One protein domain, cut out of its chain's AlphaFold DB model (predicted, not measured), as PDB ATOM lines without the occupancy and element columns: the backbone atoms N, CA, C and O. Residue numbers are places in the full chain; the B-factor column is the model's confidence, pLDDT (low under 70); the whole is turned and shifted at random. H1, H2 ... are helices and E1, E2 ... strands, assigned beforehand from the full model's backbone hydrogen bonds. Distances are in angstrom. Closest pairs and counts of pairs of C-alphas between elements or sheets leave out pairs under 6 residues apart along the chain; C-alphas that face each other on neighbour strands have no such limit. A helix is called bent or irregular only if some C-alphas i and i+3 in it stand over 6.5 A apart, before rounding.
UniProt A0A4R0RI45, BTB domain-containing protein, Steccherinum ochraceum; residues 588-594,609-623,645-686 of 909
ATOM      1  N   GLN A 588     -49.599 -37.055 -35.290       88.94
ATOM      2  CA  GLN A 588     -50.244 -37.793 -36.383       88.94
ATOM      3  C   GLN A 588     -49.890 -37.190 -37.748       88.94
ATOM      4  O   GLN A 588     -49.630 -35.993 -37.861       88.94
ATOM      5  N   THR A 589     -49.937 -37.993 -38.817       86.44
ATOM      6  CA  THR A 589     -49.750 -37.489 -40.193       86.44
ATOM      7  C   THR A 589     -50.741 -36.364 -40.529       86.44
ATOM      8  O   THR A 589     -50.398 -35.458 -41.282       86.44
ATOM      9  N   ALA A 590     -51.950 -36.386 -39.949       83.75
ATOM     10  CA  ALA A 590     -52.925 -35.299 -40.059       83.75
ATOM     11  C   ALA A 590     -52.395 -33.959 -39.506       83.75
ATOM     12  O   ALA A 590     -52.431 -32.954 -40.213       83.75
ATOM     13  N   ASP A 591     -51.841 -33.957 -38.292       83.31
ATOM     14  CA  ASP A 591     -51.347 -32.750 -37.611       83.31
ATOM     15  C   ASP A 591     -50.158 -32.115 -38.375       83.31
ATOM     16  O   ASP A 591     -50.022 -30.892 -38.455       83.31
ATOM     17  N   LEU A 592     -49.323 -32.952 -39.015       79.88
ATOM     18  CA  LEU A 592     -48.219 -32.520 -39.887       79.88
ATOM     19  C   LEU A 592     -48.694 -31.795 -41.165       79.88
ATOM     20  O   LEU A 592     -47.906 -31.080 -41.786       79.88
ATOM     21  N   ASN A 593     -49.962 -31.948 -41.565       66.56
ATOM     22  CA  ASN A 593     -50.543 -31.195 -42.682       66.56
ATOM     23  C   ASN A 593     -50.891 -29.759 -42.262       66.56
ATOM     24  O   ASN A 593     -50.607 -28.806 -42.993       66.56
ATOM     25  N   GLU A 594     -51.484 -29.594 -41.077       61.00
ATOM     26  CA  GLU A 594     -51.933 -28.293 -40.572       61.00
ATOM     27  C   GLU A 594     -50.746 -27.378 -40.242       61.00
ATOM     28  O   GLU A 594     -50.732 -26.213 -40.644       61.00
ATOM     29  N   GLN A 609     -35.004 -29.297 -42.860       67.31
ATOM     30  CA  GLN A 609     -35.956 -30.407 -42.984       67.31
ATOM     31  C   GLN A 609     -35.858 -31.345 -41.770       67.31
ATOM     32  O   GLN A 609     -35.188 -32.378 -41.832       67.31
ATOM     33  N   LYS A 610     -36.526 -30.997 -40.656       83.44
ATOM     34  CA  LYS A 610     -36.595 -31.873 -39.468       83.44
ATOM     35  C   LYS A 610     -37.167 -33.245 -39.847       83.44
ATOM     36  O   LYS A 610     -38.166 -33.338 -40.561       83.44
ATOM     37  N   LEU A 611     -36.508 -34.297 -39.364       91.00
ATOM     38  CA  LEU A 611     -36.879 -35.688 -39.610       91.00
ATOM     39  C   LEU A 611     -37.847 -36.207 -38.544       91.00
ATOM     40  O   LEU A 611     -37.806 -35.798 -37.383       91.00
ATOM     41  N   TYR A 612     -38.698 -37.131 -38.971       92.19
ATOM     42  CA  TYR A 612     -39.738 -37.778 -38.188       92.19
ATOM     43  C   TYR A 612     -39.623 -39.295 -38.351       92.19
ATOM     44  O   TYR A 612     -39.373 -39.798 -39.450       92.19
ATOM     45  N   PHE A 613     -39.809 -40.027 -37.256       94.00
ATOM     46  CA  PHE A 613     -39.575 -41.471 -37.187       94.00
ATOM     47  C   PHE A 613     -40.899 -42.182 -36.867       94.00
ATOM     48  O   PHE A 613     -41.624 -41.722 -35.978       94.00
ATOM     49  N   PRO A 614     -41.264 -43.260 -37.583       93.44
ATOM     50  CA  PRO A 614     -42.562 -43.900 -37.425       93.44
ATOM     51  C   PRO A 614     -42.648 -44.622 -36.080       93.44
ATOM     52  O   PRO A 614     -41.737 -45.350 -35.693       93.44
ATOM     53  N   VAL A 615     -43.779 -44.467 -35.396       92.81
ATOM     54  CA  VAL A 615     -44.158 -45.301 -34.253       92.81
ATOM     55  C   VAL A 615     -44.861 -46.542 -34.824       92.81
ATOM     56  O   VAL A 615     -45.939 -46.399 -35.405       92.81
ATOM     57  N   PRO A 616     -44.254 -47.739 -34.743       92.00
ATOM     58  CA  PRO A 616     -44.694 -48.908 -35.499       92.00
ATOM     59  C   PRO A 616     -45.847 -49.678 -34.834       92.00
ATOM     60  O   PRO A 616     -46.232 -49.418 -33.695       92.00
ATOM     61  N   GLU A 617     -46.368 -50.666 -35.565       89.62
ATOM     62  CA  GLU A 617     -47.315 -51.680 -35.083       89.62
ATOM     63  C   GLU A 617     -46.637 -53.061 -34.964       89.62
ATOM     64  O   GLU A 617     -45.604 -53.320 -35.594       89.62
ATOM     65  N   ASP A 618     -47.254 -53.965 -34.192       90.56
ATOM     66  CA  ASP A 618     -46.804 -55.352 -34.021       90.56
ATOM     67  C   ASP A 618     -46.636 -56.061 -35.373       90.56
ATOM     68  O   ASP A 618     -47.596 -56.273 -36.119       90.56
ATOM     69  N   SER A 619     -45.408 -56.468 -35.690       90.31
ATOM     70  CA  SER A 619     -45.084 -57.131 -36.951       90.31
ATOM     71  C   SER A 619     -43.886 -58.078 -36.829       90.31
ATOM     72  O   SER A 619     -43.033 -57.963 -35.951       90.31
ATOM     73  N   SER A 620     -43.845 -59.072 -37.716       90.12
ATOM     74  CA  SER A 620     -42.770 -60.058 -37.817       90.12
ATOM     75  C   SER A 620     -42.509 -60.309 -39.294       90.12
ATOM     76  O   SER A 620     -43.417 -60.702 -40.020       90.12
ATOM     77  N   THR A 621     -41.276 -60.082 -39.729       88.81
ATOM     78  CA  THR A 621     -40.840 -60.186 -41.128       88.81
ATOM     79  C   THR A 621     -39.545 -60.984 -41.206       88.81
ATOM     80  O   THR A 621     -38.762 -61.002 -40.254       88.81
ATOM     81  N   ARG A 622     -39.318 -61.655 -42.333       88.00
ATOM     82  CA  ARG A 622     -38.025 -62.246 -42.687       88.00
ATOM     83  C   ARG A 622     -37.605 -61.705 -44.044       88.00
ATOM     84  O   ARG A 622     -38.473 -61.365 -44.844       88.00
ATOM     85  N   LEU A 623     -36.299 -61.603 -44.250       89.38
ATOM     86  CA  LEU A 623     -35.671 -61.102 -45.468       89.38
ATOM     87  C   LEU A 623     -34.528 -62.050 -45.843       89.38
ATOM     88  O   LEU A 623     -33.795 -62.480 -44.949       89.38
ATOM     89  N   LYS A 645     -47.969 -53.856 -44.643       46.94
ATOM     90  CA  LYS A 645     -49.228 -53.357 -45.223       46.94
ATOM     91  C   LYS A 645     -49.175 -51.830 -45.261       46.94
ATOM     92  O   LYS A 645     -48.854 -51.224 -44.242       46.94
ATOM     93  N   SER A 646     -49.527 -51.213 -46.386       38.78
ATOM     94  CA  SER A 646     -49.808 -49.775 -46.415       38.78
ATOM     95  C   SER A 646     -51.054 -49.466 -45.573       38.78
ATOM     96  O   SER A 646     -52.036 -50.219 -45.611       38.78
ATOM     97  N   THR A 647     -51.046 -48.356 -44.828       39.50
ATOM     98  CA  THR A 647     -52.091 -47.938 -43.870       39.50
ATOM     99  C   THR A 647     -53.375 -47.422 -44.535       39.50
ATOM    100  O   THR A 647     -54.056 -46.523 -44.036       39.50
ATOM    101  N   GLY A 648     -53.794 -48.020 -45.654       45.41
ATOM    102  CA  GLY A 648     -55.089 -47.684 -46.230       45.41
ATOM    103  C   GLY A 648     -55.536 -48.398 -47.494       45.41
ATOM    104  O   GLY A 648     -56.747 -48.544 -47.666       45.41
ATOM    105  N   THR A 649     -54.621 -48.794 -48.369       39.88
ATOM    106  CA  THR A 649     -54.926 -49.337 -49.707       39.88
ATOM    107  C   THR A 649     -55.077 -50.854 -49.732       39.88
ATOM    108  O   THR A 649     -55.616 -51.393 -50.690       39.88
ATOM    109  N   GLY A 650     -54.573 -51.557 -48.713       41.78
ATOM    110  CA  GLY A 650     -54.425 -53.016 -48.743       41.78
ATOM    111  C   GLY A 650     -53.246 -53.500 -49.598       41.78
ATOM    112  O   GLY A 650     -52.906 -54.677 -49.523       41.78
ATOM    113  N   THR A 651     -52.586 -52.607 -50.345       46.69
ATOM    114  CA  THR A 651     -51.325 -52.915 -51.028       46.69
ATOM    115  C   THR A 651     -50.207 -53.100 -50.005       46.69
ATOM    116  O   THR A 651     -50.153 -52.420 -48.972       46.69
ATOM    117  N   PHE A 652     -49.313 -54.043 -50.282       57.38
ATOM    118  CA  PHE A 652     -48.094 -54.217 -49.510       57.38
ATOM    119  C   PHE A 652     -46.992 -53.331 -50.091       57.38
ATOM    120  O   PHE A 652     -46.920 -53.118 -51.299       57.38
ATOM    121  N   VAL A 653     -46.123 -52.822 -49.222       66.50
ATOM    122  CA  VAL A 653     -44.795 -52.384 -49.656       66.50
ATOM    123  C   VAL A 653     -43.970 -53.654 -49.839       66.50
ATOM    124  O   VAL A 653     -43.900 -54.478 -48.924       66.50
ATOM    125  N   HIS A 654     -43.387 -53.816 -51.021       78.06
ATOM    126  CA  HIS A 654     -42.506 -54.931 -51.360       78.06
ATOM    127  C   HIS A 654     -41.044 -54.500 -51.271       78.06
ATOM    128  O   HIS A 654     -40.737 -53.310 -51.339       78.06
ATOM    129  N   THR A 655     -40.145 -55.459 -51.096       83.06
ATOM    130  CA  THR A 655     -38.695 -55.247 -51.103       83.06
ATOM    131  C   THR A 655     -38.197 -54.908 -52.509       83.06
ATOM    132  O   THR A 655     -38.668 -55.466 -53.500       83.06
ATOM    133  N   SER A 656     -37.274 -53.952 -52.601       88.06
ATOM    134  CA  SER A 656     -36.695 -53.476 -53.863       88.06
ATOM    135  C   SER A 656     -35.380 -52.735 -53.617       88.06
ATOM    136  O   SER A 656     -35.126 -52.251 -52.511       88.06
ATOM    137  N   GLU A 657     -34.582 -52.526 -54.666       89.94
ATOM    138  CA  GLU A 657     -33.452 -51.587 -54.627       89.94
ATOM    139  C   GLU A 657     -33.872 -50.218 -54.068       89.94
ATOM    140  O   GLU A 657     -33.223 -49.663 -53.177       89.94
ATOM    141  N   THR A 658     -35.012 -49.689 -54.525       86.62
ATOM    142  CA  THR A 658     -35.517 -48.371 -54.117       86.62
ATOM    143  C   THR A 658     -35.809 -48.254 -52.619       86.62
ATOM    144  O   THR A 658     -35.827 -47.134 -52.117       86.62
ATOM    145  N   ASN A 659     -35.903 -49.356 -51.859       88.94
ATOM    146  CA  ASN A 659     -35.987 -49.348 -50.390       88.94
ATOM    147  C   ASN A 659     -34.900 -50.176 -49.673       88.94
ATOM    148  O   ASN A 659     -35.116 -50.616 -48.539       88.94
ATOM    149  N   CYS A 660     -33.729 -50.356 -50.303       92.50
ATOM    150  CA  CYS A 660     -32.591 -51.095 -49.740       92.50
ATOM    151  C   CYS A 660     -33.015 -52.518 -49.314       92.50
ATOM    152  O   CYS A 660     -32.735 -52.969 -48.205       92.50
ATOM    153  N   PHE A 661     -33.827 -53.163 -50.161       92.31
ATOM    154  CA  PHE A 661     -34.486 -54.454 -49.939       92.31
ATOM    155  C   PHE A 661     -35.158 -54.583 -48.554       92.31
ATOM    156  O   PHE A 661     -35.103 -55.608 -47.881       92.31
ATOM    157  N   GLY A 662     -35.825 -53.509 -48.121       87.69
ATOM    158  CA  GLY A 662     -36.568 -53.427 -46.863       87.69
ATOM    159  C   GLY A 662     -35.743 -53.079 -45.617       87.69
ATOM    160  O   GLY A 662     -36.275 -53.161 -44.498       87.69
ATOM    161  N   LEU A 663     -34.477 -52.685 -45.801       91.19
ATOM    162  CA  LEU A 663     -33.512 -52.351 -44.745       91.19
ATOM    163  C   LEU A 663     -33.090 -50.869 -44.724       91.19
ATOM    164  O   LEU A 663     -32.173 -50.510 -43.985       91.19
ATOM    165  N   ASP A 664     -33.758 -49.990 -45.478       90.56
ATOM    166  CA  ASP A 664     -33.456 -48.550 -45.465       90.56
ATOM    167  C   ASP A 664     -33.848 -47.857 -44.142       90.56
ATOM    168  O   ASP A 664     -34.729 -48.309 -43.398       90.56
ATOM    169  N   GLN A 665     -33.198 -46.727 -43.872       92.75
ATOM    170  CA  GLN A 665     -33.359 -45.903 -42.676       92.75
ATOM    171  C   GLN A 665     -34.817 -45.453 -42.477       92.75
ATOM    172  O   GLN A 665     -35.432 -44.863 -43.364       92.75
ATOM    173  N   GLN A 666     -35.379 -45.671 -41.286       92.12
ATOM    174  CA  GLN A 666     -36.763 -45.300 -40.966       92.12
ATOM    175  C   GLN A 666     -36.897 -43.828 -40.524       92.12
ATOM    176  O   GLN A 666     -37.463 -43.535 -39.471       92.12
ATOM    177  N   ALA A 667     -36.374 -42.899 -41.329       91.94
ATOM    178  CA  ALA A 667     -36.362 -41.459 -41.061       91.94
ATOM    179  C   ALA A 667     -36.944 -40.665 -42.238       91.94
ATOM    180  O   ALA A 667     -36.492 -40.801 -43.374       91.94
ATOM    181  N   PHE A 668     -37.940 -39.816 -41.973       91.38
ATOM    182  CA  PHE A 668     -38.778 -39.231 -43.022       91.38
ATOM    183  C   PHE A 668     -38.958 -37.721 -42.863       91.38
ATOM    184  O   PHE A 668     -39.096 -37.201 -41.757       91.38
ATOM    185  N   THR A 669     -38.964 -37.001 -43.984       90.38
ATOM    186  CA  THR A 669     -39.365 -35.584 -44.021       90.38
ATOM    187  C   THR A 669     -40.897 -35.470 -43.940       90.38
ATOM    188  O   THR A 669     -41.576 -36.430 -44.309       90.38
ATOM    189  N   PRO A 670     -41.491 -34.324 -43.548       86.00
ATOM    190  CA  PRO A 670     -42.952 -34.186 -43.515       86.00
ATOM    191  C   PRO A 670     -43.650 -34.518 -44.853       86.00
ATOM    192  O   PRO A 670     -44.646 -35.241 -44.821       86.00
ATOM    193  N   PRO A 671     -43.133 -34.119 -46.040       86.06
ATOM    194  CA  PRO A 671     -43.634 -34.625 -47.322       86.06
ATOM    195  C   PRO A 671     -43.597 -36.157 -47.457       86.06
ATOM    196  O   PRO A 671     -44.562 -36.744 -47.940       86.06
ATOM    197  N   SER A 672     -42.523 -36.808 -46.997       86.69
ATOM    198  CA  SER A 672     -42.370 -38.271 -47.025       86.69
ATOM    199  C   SER A 672     -43.330 -38.991 -46.065       86.69
ATOM    200  O   SER A 672     -43.837 -40.060 -46.394       86.69
ATOM    201  N   CYS A 673     -43.633 -38.405 -44.901       86.06
ATOM    202  CA  CYS A 673     -44.657 -38.931 -43.989       86.06
ATOM    203  C   CYS A 673     -46.041 -38.953 -44.660       86.06
ATOM    204  O   CYS A 673     -46.765 -39.943 -44.555       86.06
ATOM    205  N   ARG A 674     -46.387 -37.889 -45.404       82.31
ATOM    206  CA  ARG A 674     -47.659 -37.790 -46.145       82.31
ATOM    207  C   ARG A 674     -47.778 -38.814 -47.273       82.31
ATOM    208  O   ARG A 674     -48.863 -39.351 -47.473       82.31
ATOM    209  N   SER A 675     -46.696 -39.095 -48.003       84.50
ATOM    210  CA  SER A 675     -46.728 -40.093 -49.082       84.50
ATOM    211  C   SER A 675     -46.760 -41.536 -48.567       84.50
ATOM    212  O   SER A 675     -47.358 -42.389 -49.219       84.50
ATOM    213  N   GLN A 676     -46.187 -41.818 -47.389       79.31
ATOM    214  CA  GLN A 676     -46.287 -43.141 -46.758       79.31
ATOM    215  C   GLN A 676     -47.649 -43.420 -46.115       79.31
ATOM    216  O   GLN A 676     -48.105 -44.561 -46.152       79.31
ATOM    217  N   ASP A 677     -48.310 -42.403 -45.557       82.50
ATOM    218  CA  ASP A 677     -49.635 -42.538 -44.947       82.50
ATOM    219  C   ASP A 677     -50.649 -41.507 -45.493       82.50
ATOM    220  O   ASP A 677     -51.017 -40.546 -44.809       82.50
ATOM    221  N   PRO A 678     -51.205 -41.729 -46.701       76.94
ATOM    222  CA  PRO A 678     -52.223 -40.847 -47.278       76.94
ATOM    223  C   PRO A 678     -53.544 -40.782 -46.491       76.94
ATOM    224  O   PRO A 678     -54.427 -40.003 -46.845       76.94
ATOM    225  N   LYS A 679     -53.731 -41.614 -45.451       79.31
ATOM    226  CA  LYS A 679     -54.954 -41.651 -44.628       79.31
ATOM    227  C   LYS A 679     -54.868 -40.857 -43.321       79.31
ATOM    228  O   LYS A 679     -55.871 -40.809 -42.608       79.31
ATOM    229  N   GLY A 680     -53.737 -40.222 -43.010       80.38
ATOM    230  CA  GLY A 680     -53.627 -39.290 -41.882       80.38
ATOM    231  C   GLY A 680     -53.444 -39.929 -40.494       80.38
ATOM    232  O   GLY A 680     -53.453 -39.204 -39.502       80.38
ATOM    233  N   LYS A 681     -53.324 -41.262 -40.404       84.56
ATOM    234  CA  LYS A 681     -53.400 -42.061 -39.161       84.56
ATOM    235  C   LYS A 681     -52.053 -42.508 -38.592       84.56
ATOM    236  O   LYS A 681     -52.005 -42.959 -37.448       84.56
ATOM    237  N   GLY A 682     -50.989 -42.429 -39.381       86.44
ATOM    238  CA  GLY A 682     -49.627 -42.750 -38.976       86.44
ATOM    239  C   GLY A 682     -49.197 -41.895 -37.788       86.44
ATOM    240  O   GLY A 682     -49.490 -40.701 -37.729       86.44
ATOM    241  N   ARG A 683     -48.521 -42.523 -36.824       90.75
ATOM    242  CA  ARG A 683     -47.955 -41.870 -35.640       90.75
ATOM    243  C   ARG A 683     -46.457 -41.678 -35.854       90.75
ATOM    244  O   ARG A 683     -45.769 -42.628 -36.218       90.75
ATOM    245  N   TRP A 684     -45.946 -40.489 -35.565       91.44
ATOM    246  CA  TRP A 684     -44.543 -40.128 -35.770       91.44
ATOM    247  C   TRP A 684     -43.964 -39.466 -34.519       91.44
ATOM    248  O   TRP A 684     -44.643 -38.666 -33.880       91.44
ATOM    249  N   THR A 685     -42.710 -39.760 -34.179       91.81
ATOM    250  CA  THR A 685     -41.943 -39.024 -33.157       91.81
ATOM    251  C   THR A 685     -40.949 -38.069 -33.834       91.81
ATOM    252  O   THR A 685     -40.351 -38.450 -34.843       91.81
ATOM    253  N   PRO A 686     -40.740 -36.845 -33.306       90.56
ATOM    254  CA  PRO A 686     -39.697 -35.925 -33.766       90.56
ATOM    255  C   PRO A 686     -38.302 -36.256 -33.199       90.56
ATOM    256  O   PRO A 686     -37.324 -35.623 -33.586       90.56
TER     257      PRO A 686
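What this domain is: This is residues 588 to 594, 609 to 623 and 645 to 686 of the 909 residues of the protein "BTB domain-containing protein" of Steccherinum ochraceum (UniProt A0A4R0RI45). Picture two ends bridged by two stretches without named elements: H1, H3 and E3 make one end, E1, E2 and H2 the other, with an open space between the bridging residues 613 to 618 and the short link of residues 663 to 669. At the first end residues 613 to 614 pair with the short strand E3; the elements have few contacts with one another, and no two named strands pair. You have 64 printed residues with three named helices and three named strands, in the order H1, E1, E2, H2, H3, E3; the class is mixed, helices and strands, with under half of the residues in named elements. The whole is compact, with a radius of gyration of the C-alphas of 12.1 A, and spans 36 by 25 by 20 A.

How they stand to each other: Start at H1, residues 591 to 594, and compare it with H3, residues 670 to 676. They are close but not clearly touching; their closest C-alphas, those of Leu 592 and Pro 670, are 6.6 A apart. Next look at residues 613 to 614, which pair antiparallel with residues 684 to 685 of E3, residues 683 to 685. Further on, E1, residues 619 to 623, is apart from E2, residues 652 to 654; each pairs with no named strand. H2, residues 657 to 662, has one pair of C-alphas within 8 A with each of them: Leu 623 and Gly 662 at 7.9 A, and His 654 and Gly 662 at 7.6 A. H3 and E3 are only just apart, with a closest C-alpha distance of 8.3 A. In H3 every O i to N i+4 pair is within hydrogen-bond range; in H2 it is 0 of 2, with 2 of 3 O i to N i+3 pairs within range, and H1 is too short for an O i to N i+4 pair.

Where its parts are: Find C-alpha 591 at (-51.347, -32.750, -37.611), where the four residues of H1 begin. E1 then runs 13.3 A from C-alpha 619 at (-45.084, -57.131, -36.951) to C-alpha 623. E2 has three residues. H2 covers 8.6 A and is irregular: C-alphas 658 and 661 are 7.5 A apart. H3 measures 10.1 A, and E3 ends at C-alpha 685, at (-41.943, -39.024, -33.157).

The domain as a whole: The two C-alphas farthest apart, those of Glu 594 and Leu 623, are 36.9 A apart. Look for two cuts: residues 595 to 608 are not printed, with 16.3 A between C-alphas 594 and 609, and residues 624 to 644 are not printed, with 15.6 A between C-alphas 623 and 645. Of the links that are printed whole, E2 to H2 is tight, H2 to H3 and H3 to E3 are short, and none is long. Mean pLDDT of the printed part is 80.9; it is under 70 at residues 593 to 594, 609 and 645 to 653.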